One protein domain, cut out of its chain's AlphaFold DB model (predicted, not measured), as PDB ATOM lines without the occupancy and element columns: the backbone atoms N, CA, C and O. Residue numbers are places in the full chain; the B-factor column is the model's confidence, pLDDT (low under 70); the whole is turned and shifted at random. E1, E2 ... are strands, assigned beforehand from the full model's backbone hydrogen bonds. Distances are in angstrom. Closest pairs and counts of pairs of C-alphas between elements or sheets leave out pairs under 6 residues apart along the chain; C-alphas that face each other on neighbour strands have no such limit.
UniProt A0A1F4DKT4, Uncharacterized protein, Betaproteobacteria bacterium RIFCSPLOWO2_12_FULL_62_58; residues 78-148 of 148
ATOM      1  N   GLU A  78      26.820   7.530 -12.309       90.19
ATOM      2  CA  GLU A  78      27.498   7.444 -11.003       90.19
ATOM      3  C   GLU A  78      26.510   7.593  -9.833       90.19
ATOM      4  O   GLU A  78      26.574   6.849  -8.857       90.19
ATOM      5  N   ASN A  79      25.530   8.491  -9.980       90.12
ATOM      6  CA  ASN A  79      24.490   8.750  -8.980       90.12
ATOM      7  C   ASN A  79      23.307   7.765  -9.032       90.12
ATOM      8  O   ASN A  79      22.349   7.919  -8.271       90.12
ATOM      9  N   ASP A  80      23.340   6.770  -9.923       91.19
ATOM     10  CA  ASP A  80      22.285   5.763 -10.008       91.19
ATOM     11  C   ASP A  80      22.256   4.911  -8.720       91.19
ATOM     12  O   ASP A  80      23.311   4.487  -8.234       91.19
ATOM     13  N   PRO A  81      21.081   4.612  -8.132       90.12
ATOM     14  CA  PRO A  81      20.989   3.712  -6.986       90.12
ATOM     15  C   PRO A  81      21.668   2.350  -7.195       90.12
ATOM     16  O   PRO A  81      22.241   1.821  -6.242       90.12
ATOM     17  N   ALA A  82      21.644   1.805  -8.415       88.12
ATOM     18  CA  ALA A  82      22.305   0.552  -8.778       88.12
ATOM     19  C   ALA A  82      23.837   0.681  -8.904       88.12
ATOM     20  O   ALA A  82      24.538  -0.331  -8.902       88.12
ATOM     21  N   SER A  83      24.371   1.905  -8.943       89.88
ATOM     22  CA  SER A  83      25.812   2.184  -8.891       89.88
ATOM     23  C   SER A  83      26.364   2.262  -7.463       89.88
ATOM     24  O   SER A  83      27.581   2.320  -7.270       89.88
ATOM     25  N   LYS A  84      25.511   2.247  -6.429       87.06
ATOM     26  CA  LYS A  84      25.965   2.331  -5.033       87.06
ATOM     27  C   LYS A  84      26.860   1.149  -4.665       87.06
ATOM     28  O   LYS A  84      26.525  -0.007  -4.901       87.06
ATOM     29  N   GLY A  85      27.994   1.444  -4.030       82.50
ATOM     30  CA  GLY A  85      28.965   0.424  -3.622       82.50
ATOM     31  C   GLY A  85      29.817  -0.132  -4.768       82.50
ATOM     32  O   GLY A  85      30.579  -1.073  -4.551       82.50
ATOM     33  N   ALA A  86      29.723   0.446  -5.970       83.44
ATOM     34  CA  ALA A  86      30.600   0.135  -7.089       83.44
ATOM     35  C   ALA A  86      32.065   0.431  -6.724       83.44
ATOM     36  O   ALA A  86      32.464   1.584  -6.573       83.44
ATOM     37  N   GLN A  87      32.868  -0.623  -6.578       85.81
ATOM     38  CA  GLN A  87      34.297  -0.504  -6.301       85.81
ATOM     39  C   GLN A  87      35.083  -0.349  -7.600       85.81
ATOM     40  O   GLN A  87      34.836  -1.064  -8.573       85.81
ATOM     41  N   GLU A  88      36.048   0.565  -7.603       89.12
ATOM     42  CA  GLU A  88      37.020   0.674  -8.683       89.12
ATOM     43  C   GLU A  88      38.154  -0.326  -8.486       89.12
ATOM     44  O   GLU A  88      38.668  -0.513  -7.382       89.12
ATOM     45  N   VAL A  89      38.577  -0.947  -9.584       92.06
ATOM     46  CA  VAL A  89      39.846  -1.664  -9.627       92.06
ATOM     47  C   VAL A  89      40.964  -0.615  -9.572       92.06
ATOM     48  O   VAL A  89      40.992   0.249 -10.453       92.06
ATOM     49  N   PRO A  90      41.886  -0.664  -8.589       95.06
ATOM     50  CA  PRO A  90      43.001   0.275  -8.512       95.06
ATOM     51  C   PRO A  90      43.882   0.231  -9.759       95.06
ATOM     52  O   PRO A  90      43.910  -0.769 -10.481       95.06
ATOM     53  N   PHE A  91      44.638   1.303  -9.990       96.12
ATOM     54  CA  PHE A  91      45.646   1.295 -11.043       96.12
ATOM     55  C   PHE A  91      46.701   0.209 -10.801       96.12
ATOM     56  O   PHE A  91      47.083  -0.071  -9.664       96.12
ATOM     57  N   HIS A  92      47.179  -0.387 -11.886       96.69
ATOM     58  CA  HIS A  92      48.264  -1.362 -11.887       96.69
ATOM     59  C   HIS A  92      49.087  -1.244 -13.171       96.69
ATOM     60  O   HIS A  92      48.659  -0.597 -14.125       96.69
ATOM     61  N   GLU A  93      50.243  -1.911 -13.219       97.06
ATOM     62  CA  GLU A  93      51.047  -2.002 -14.445       97.06
ATOM     63  C   GLU A  93      50.206  -2.496 -15.635       97.06
ATOM     64  O   GLU A  93      49.379  -3.397 -15.436       97.06
ATOM     65  N   PRO A  94      50.388  -1.948 -16.854       96.69
ATOM     66  CA  PRO A  94      49.631  -2.370 -18.026       96.69
ATOM     67  C   PRO A  94      49.722  -3.880 -18.261       96.69
ATOM     68  O   PRO A  94      50.809  -4.457 -18.303       96.69
ATOM     69  N   LYS A  95      48.568  -4.523 -18.438       96.69
ATOM     70  CA  LYS A  95      48.456  -5.957 -18.727       96.69
ATOM     71  C   LYS A  95      47.697  -6.161 -20.021       96.69
ATOM     72  O   LYS A  95      46.653  -5.550 -20.230       96.69
ATOM     73  N   GLU A  96      48.215  -7.038 -20.871       96.62
ATOM     74  CA  GLU A  96      47.484  -7.486 -22.051       96.62
ATOM     75  C   GLU A  96      46.302  -8.369 -21.631       96.62
ATOM     76  O   GLU A  96      46.426  -9.239 -20.763       96.62
ATOM     77  N   ARG A  97      45.139  -8.134 -22.237       91.88
ATOM     78  CA  ARG A  97      43.936  -8.936 -22.016       91.88
ATOM     79  C   ARG A  97      43.970 -10.225 -22.841       91.88
ATOM     80  O   ARG A  97      44.623 -10.280 -23.885       91.88
ATOM     81  N   PRO A  98      43.214 -11.263 -22.433       84.56
ATOM     82  CA  PRO A  98      43.023 -12.451 -23.261       84.56
ATOM     83  C   PRO A  98      42.570 -12.078 -24.682       84.56
ATOM     84  O   PRO A  98      41.752 -11.175 -24.836       84.56
ATOM     85  N   ARG A  99      43.068 -12.806 -25.696       82.19
ATOM     86  CA  ARG A  99      42.909 -12.563 -27.156       82.19
ATOM     87  C   ARG A  99      43.814 -11.482 -27.768       82.19
ATOM     88  O   ARG A  99      43.865 -11.381 -28.996       82.19
ATOM     89  N   GLY A 100      44.573 -10.764 -26.943       88.88
ATOM     90  CA  GLY A 100      45.525  -9.744 -27.374       88.88
ATOM     91  C   GLY A 100      44.871  -8.530 -28.033       88.88
ATOM     92  O   GLY A 100      43.654  -8.483 -28.216       88.88
ATOM     93  N   ARG A 101      45.682  -7.526 -28.388       94.56
ATOM     94  CA  ARG A 101      45.243  -6.221 -28.952       94.56
ATOM     95  C   ARG A 101      44.521  -5.277 -27.991       94.56
ATOM     96  O   ARG A 101      44.014  -4.241 -28.418       94.56
ATOM     97  N   THR A 102      44.418  -5.645 -26.722       96.38
ATOM     98  CA  THR A 102      43.852  -4.796 -25.676       96.38
ATOM     99  C   THR A 102      44.755  -4.858 -24.463       96.38
ATOM    100  O   THR A 102      45.091  -5.948 -24.006       96.38
ATOM    101  N   TRP A 103      45.084  -3.703 -23.905       97.19
ATOM    102  CA  TRP A 103      45.831  -3.577 -22.660       97.19
ATOM    103  C   TRP A 103      45.033  -2.741 -21.679       97.19
ATOM    104  O   TRP A 103      44.441  -1.746 -22.086       97.19
ATOM    105  N   ASP A 104      45.032  -3.102 -20.401       96.12
ATOM    106  CA  ASP A 104      44.431  -2.278 -19.356       96.12
ATOM    107  C   ASP A 104      45.352  -2.086 -18.155       96.12
ATOM    108  O   ASP A 104      46.250  -2.889 -17.898       96.12
ATOM    109  N   ARG A 105      45.124  -0.988 -17.438       96.44
ATOM    110  CA  ARG A 105      45.910  -0.581 -16.271       96.44
ATOM    111  C   ARG A 105      45.042  -0.277 -15.047       96.44
ATOM    112  O   ARG A 105      45.454   0.499 -14.193       96.44
ATOM    113  N   GLY A 106      43.838  -0.847 -14.964       95.38
ATOM    114  CA  GLY A 106      42.886  -0.564 -13.882       95.38
ATOM    115  C   GLY A 106      42.335   0.869 -13.914       95.38
ATOM    116  O   GLY A 106      42.133   1.440 -14.987       95.38
ATOM    117  N   GLY A 107      42.042   1.437 -12.742       93.19
ATOM    118  CA  GLY A 107      41.484   2.788 -12.591       93.19
ATOM    119  C   GLY A 107      39.984   2.894 -12.880       93.19
ATOM    120  O   GLY A 107      39.535   3.936 -13.351       93.19
ATOM    121  N   GLY A 108      39.227   1.809 -12.676       91.19
ATOM    122  CA  GLY A 108      37.787   1.768 -12.947       91.19
ATOM    123  C   GLY A 108      37.231   0.347 -13.053       91.19
ATOM    124  O   GLY A 108      37.531  -0.511 -12.226       91.19
ATOM    125  N   ASN A 109      36.433   0.093 -14.095       88.94
ATOM    126  CA  ASN A 109      35.726  -1.168 -14.376       88.94
ATOM    127  C   ASN A 109      34.603  -1.518 -13.385       88.94
ATOM    128  O   ASN A 109      34.529  -2.629 -12.856       88.94
ATOM    129  N   ASN A 110      33.680  -0.580 -13.206       90.38
ATOM    130  CA  ASN A 110      32.532  -0.694 -12.312       90.38
ATOM    131  C   ASN A 110      31.214  -0.348 -13.045       90.38
ATOM    132  O   ASN A 110      31.175  -0.350 -14.274       90.38
ATOM    133  N   ALA A 111      30.115  -0.096 -12.335       90.38
ATOM    134  CA  ALA A 111      28.806   0.151 -12.952       90.38
ATOM    135  C   ALA A 111      28.770   1.338 -13.947       90.38
ATOM    136  O   ALA A 111      28.052   1.269 -14.946       90.38
ATOM    137  N   TYR A 112      29.570   2.385 -13.719       91.62
ATOM    138  CA  TYR A 112      29.516   3.648 -14.470       91.62
ATOM    139  C   TYR A 112      30.817   3.991 -15.221       91.62
ATOM    140  O   TYR A 112      30.795   4.784 -16.169       91.62
ATOM    141  N   SER A 113      31.940   3.357 -14.865       91.44
ATOM    142  CA  SER A 113      33.273   3.639 -15.417       91.44
ATOM    143  C   SER A 113      33.974   2.394 -15.977       91.44
ATOM    144  O   SER A 113      33.937   1.307 -15.389       91.44
ATOM    145  N   SER A 114      34.644   2.535 -17.126       92.31
ATOM    146  CA  SER A 114      35.530   1.513 -17.701       92.31
ATOM    147  C   SER A 114      36.902   1.525 -17.018       92.31
ATOM    148  O   SER A 114      37.257   2.472 -16.326       92.31
ATOM    149  N   ALA A 115      37.694   0.461 -17.186       93.62
ATOM    150  CA  ALA A 115      39.124   0.552 -16.877       93.62
ATOM    151  C   ALA A 115      39.813   1.482 -17.885       93.62
ATOM    152  O   ALA A 115      39.379   1.572 -19.039       93.62
ATOM    153  N   MET A 116      40.929   2.090 -17.487       96.38
ATOM    154  CA  MET A 116      41.849   2.703 -18.440       96.38
ATOM    155  C   MET A 116      42.488   1.617 -19.285       96.38
ATOM    156  O   MET A 116      43.141   0.710 -18.764       96.38
ATOM    157  N   HIS A 117      42.247   1.699 -20.589       95.81
ATOM    158  CA  HIS A 117      42.666   0.692 -21.544       95.81
ATOM    159  C   HIS A 117      43.065   1.316 -22.877       95.81
ATOM    160  O   HIS A 117      42.688   2.441 -23.197       95.81
ATOM    161  N   LYS A 118      43.841   0.549 -23.637       96.75
ATOM    162  CA  LYS A 118      44.253   0.837 -25.006       96.75
ATOM    163  C   LYS A 118      43.908  -0.356 -25.881       96.75
ATOM    164  O   LYS A 118      44.108  -1.498 -25.470       96.75
ATOM    165  N   THR A 119      43.455  -0.076 -27.089       96.75
ATOM    166  CA  THR A 119      43.119  -1.054 -28.122       96.75
ATOM    167  C   THR A 119      43.962  -0.810 -29.371       96.75
ATOM    168  O   THR A 119      44.416   0.309 -29.620       96.75
ATOM    169  N   GLU A 120      44.199  -1.847 -30.176       95.19
ATOM    170  CA  GLU A 120      44.678  -1.676 -31.559       95.19
ATOM    171  C   GLU A 120      43.506  -1.293 -32.482       95.19
ATOM    172  O   GLU A 120      43.120  -2.060 -33.364       95.19
ATOM    173  N   SER A 121      42.897  -0.131 -32.244       94.94
ATOM    174  CA  SER A 121      41.776   0.397 -33.029       94.94
ATOM    175  C   SER A 121      41.826   1.923 -33.126       94.94
ATOM    176  O   SER A 121      42.600   2.589 -32.436       94.94
ATOM    177  N   VAL A 122      41.003   2.472 -34.017       94.69
ATOM    178  CA  VAL A 122      40.608   3.882 -33.998       94.69
ATOM    179  C   VAL A 122      39.103   3.906 -33.790       94.69
ATOM    180  O   VAL A 122      38.369   3.335 -34.598       94.69
ATOM    181  N   ASP A 123      38.662   4.582 -32.734       94.94
ATOM    182  CA  ASP A 123      37.261   4.611 -32.336       94.94
ATOM    183  C   ASP A 123      36.697   6.029 -32.486       94.94
ATOM    184  O   ASP A 123      37.301   7.009 -32.047       94.94
ATOM    185  N   TYR A 124      35.508   6.140 -33.077       93.75
ATOM    186  CA  TYR A 124      34.753   7.391 -33.140       93.75
ATOM    187  C   TYR A 124      33.636   7.349 -32.097       93.75
ATOM    188  O   TYR A 124      32.619   6.682 -32.282       93.75
ATOM    189  N   GLY A 125      33.833   8.050 -30.980       91.81
ATOM    190  CA  GLY A 125      32.829   8.175 -29.926       91.81
ATOM    191  C   GLY A 125      31.843   9.303 -30.221       91.81
ATOM    192  O   GLY A 125      32.247  10.457 -30.330       91.81
ATOM    193  N   ILE A 126      30.551   8.981 -30.308       92.38
ATOM    194  CA  ILE A 126      29.473   9.963 -30.482       92.38
ATOM    195  C   ILE A 126      28.532   9.855 -29.283       92.38
ATOM    196  O   ILE A 126      27.968   8.790 -29.028       92.38
ATOM    197  N   MET A 127      28.362  10.952 -28.539       92.50
ATOM    198  CA  MET A 127      27.437  10.987 -27.407       92.50
ATOM    199  C   MET A 127      25.995  11.040 -27.913       92.50
ATOM    200  O   MET A 127      25.611  11.992 -28.589       92.50
ATOM    201  N   LEU A 128      25.200  10.020 -27.583       93.12
ATOM    202  CA  LEU A 128      23.792   9.952 -27.992       93.12
ATOM    203  C   LEU A 128      22.836  10.524 -26.945       93.12
ATOM    204  O   LEU A 128      21.799  11.069 -27.308       93.12
ATOM    205  N   SER A 129      23.149  10.354 -25.659       92.56
ATOM    206  CA  SER A 129      22.324  10.848 -24.559       92.56
ATOM    207  C   SER A 129      23.122  10.925 -23.265       92.56
ATOM    208  O   SER A 129      23.924  10.032 -22.976       92.56
ATOM    209  N   GLY A 130      22.845  11.961 -22.476       92.25
ATOM    210  CA  GLY A 130      23.433  12.161 -21.160       92.25
ATOM    211  C   GLY A 130      24.833  12.760 -21.229       92.25
ATOM    212  O   GLY A 130      25.182  13.486 -22.160       92.25
ATOM    213  N   GLU A 131      25.641  12.457 -20.221       91.31
ATOM    214  CA  GLU A 131      26.993  12.987 -20.075       91.31
ATOM    215  C   GLU A 131      27.994  11.882 -19.737       91.31
ATOM    216  O   GLU A 131      27.664  10.888 -19.083       91.31
ATOM    217  N   ARG A 132      29.244  12.050 -20.177       91.06
ATOM    218  CA  ARG A 132      30.369  11.205 -19.762       91.06
ATOM    219  C   ARG A 132      31.649  12.007 -19.657       91.06
ATOM    220  O   ARG A 132      31.867  12.973 -20.381       91.06
ATOM    221  N   LYS A 133      32.548  11.512 -18.817       92.56
ATOM    222  CA  LYS A 133      33.938  11.947 -18.771       92.56
ATOM    223  C   LYS A 133      34.808  10.968 -19.546       92.56
ATOM    224  O   LYS A 133      34.733   9.758 -19.329       92.56
ATOM    225  N   ILE A 134      35.631  11.495 -20.443       92.81
ATOM    226  CA  ILE A 134      36.728  10.769 -21.078       92.81
ATOM    227  C   ILE A 134      37.977  11.098 -20.273       92.81
ATOM    228  O   ILE A 134      38.417  12.245 -20.253       92.81
ATOM    229  N   ARG A 135      38.527  10.091 -19.598       93.00
ATOM    230  CA  ARG A 135      39.762  10.206 -18.827       93.00
ATOM    231  C   ARG A 135      40.919   9.644 -19.648       93.00
ATOM    232  O   ARG A 135      40.854   8.501 -20.089       93.00
ATOM    233  N   LEU A 136      41.950  10.454 -19.839       94.38
ATOM    234  CA  LEU A 136      43.210  10.116 -20.497       94.38
ATOM    235  C   LEU A 136      44.367  10.277 -19.497       94.38
ATOM    236  O   LEU A 136      44.150  10.548 -18.314       94.38
ATOM    237  N   ASP A 137      45.598  10.061 -19.956       93.75
ATOM    238  CA  ASP A 137      46.789  10.140 -19.101       93.75
ATOM    239  C   ASP A 137      47.063  11.565 -18.601       93.75
ATOM    240  O   ASP A 137      47.509  11.742 -17.468       93.75
ATOM    241  N   ASP A 138      46.780  12.566 -19.429       96.31
ATOM    242  CA  ASP A 138      47.102  13.977 -19.213       96.31
ATOM    243  C   ASP A 138      45.868  14.885 -19.091       96.31
ATOM    244  O   ASP A 138      45.994  16.037 -18.671       96.31
ATOM    245  N   VAL A 139      44.675  14.387 -19.431       95.50
ATOM    246  CA  VAL A 139      43.453  15.197 -19.465       95.50
ATOM    247  C   VAL A 139      42.198  14.406 -19.093       95.50
ATOM    248  O   VAL A 139      42.080  13.210 -19.353       95.50
ATOM    249  N   GLU A 140      41.225  15.104 -18.511       94.62
ATOM    250  CA  GLU A 140      39.838  14.653 -18.403       94.62
ATOM    251  C   GLU A 140      38.945  15.623 -19.184       94.62
ATOM    252  O   GLU A 140      39.013  16.837 -18.993       94.62
ATOM    253  N   LEU A 141      38.119  15.087 -20.080       92.25
ATOM    254  CA  LEU A 141      37.219  15.858 -20.934       92.25
ATOM    255  C   LEU A 141      35.773  15.469 -20.646       92.25
ATOM    256  O   LEU A 141      35.437  14.286 -20.627       92.25
ATOM    257  N   ALA A 142      34.903  16.458 -20.466       91.81
ATOM    258  CA  ALA A 142      33.470  16.231 -20.342       91.81
ATOM    259  C   ALA A 142      32.802  16.248 -21.726       91.81
ATOM    260  O   ALA A 142      32.971  17.188 -22.503       91.81
ATOM    261  N   SER A 143      32.022  15.215 -22.018       86.88
ATOM    262  CA  SER A 143      31.215  15.056 -23.226       86.88
ATOM    263  C   SER A 143      29.741  15.015 -22.830       86.88
ATOM    264  O   SER A 143      29.379  14.333 -21.873       86.88
ATOM    265  N   HIS A 144      28.904  15.751 -23.555       88.50
ATOM    266  CA  HIS A 144      27.476  15.896 -23.280       88.50
ATOM    267  C   HIS A 144      26.720  15.740 -24.597       88.50
ATOM    268  O   HIS A 144      27.251  16.089 -25.657       88.50
ATOM    269  N   ASP A 145      25.494  15.236 -24.547       83.31
ATOM    270  CA  ASP A 145      24.631  15.201 -25.720       83.31
ATOM    271  C   ASP A 145      24.359  16.610 -26.289       83.31
ATOM    272  O   ASP A 145      24.362  17.629 -25.596       83.31
ATOM    273  N   GLY A 146      24.197  16.684 -27.613       68.19
ATOM    274  CA  GLY A 146      23.854  17.927 -28.312       68.19
ATOM    275  C   GLY A 146      24.967  18.978 -28.431       68.19
ATOM    276  O   GLY A 146      24.697  20.068 -28.934       68.19
ATOM    277  N   LYS A 147      26.206  18.681 -28.014       61.31
ATOM    278  CA  LYS A 147      27.378  19.541 -28.238       61.31
ATOM    279  C   LYS A 147      28.387  18.817 -29.135       61.31
ATOM    280  O   LYS A 147      28.993  17.841 -28.700       61.31
ATOM    281  N   PHE A 148      28.507  19.283 -30.381       53.16
ATOM    282  CA  PHE A 148      29.503  18.834 -31.362       53.16
ATOM    283  C   PHE A 148      30.757  19.703 -31.296       53.16
ATOM    284  O   PHE A 148      30.596  20.930 -31.093       53.16
TER     285      PHE A 148
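AT A GLANCE: This is residues 78 to 148 of the 148 residues of an uncharacterized protein of Betaproteobacteria bacterium RIFCSPLOWO2_12_FULL_62_58 (UniProt A0A1F4DKT4). A mostly loop-built domain with little regular structure holds two small antiparallel hairpins, E1 with E2 and the longer E3 with E4; residues 78 to 101 run along the outside, and residues 105 to 116 fold back near the middle. The printed part has 71 residues, with no named helix and four strands, E1 to E4, holding 16 residues: all strand. It is only just loose, close to compact, with a radius of gyration of the C-alphas of 13.7 A, spanning 34 by 32 by 24 A.

IN THESE COORDINATES: E1 is residues 102 to 104, beginning at C-alpha 102 (43.852, -4.796, -25.676), and E2 is 117 to 119. E3, residues 131 to 135, measures 13.1 A; E4, 140 to 144, measures 13.3 A and ends at C-alpha 144 (27.476, 15.896, -23.280).

HOW THE PARTS SIT: Residues 95 to 96 pair antiparallel with 103 to 104 of E1. In hairpin E1 and E2, at 169 degrees, N 103 and O 118 are within hydrogen-bond range, 2.9 A. In hairpin E3 and E4, at 160 degrees, N 132 and O 143 are, at 2.8 A. E2 and E3 are apart.

THE WHOLE: The farthest C-alphas, Glu 93 and Gly 146, are 36.5 A apart. The printed part has no cut. Links E1 to E2 and E2 to E3 are long. Residues 146 to 148 have pLDDT under 70.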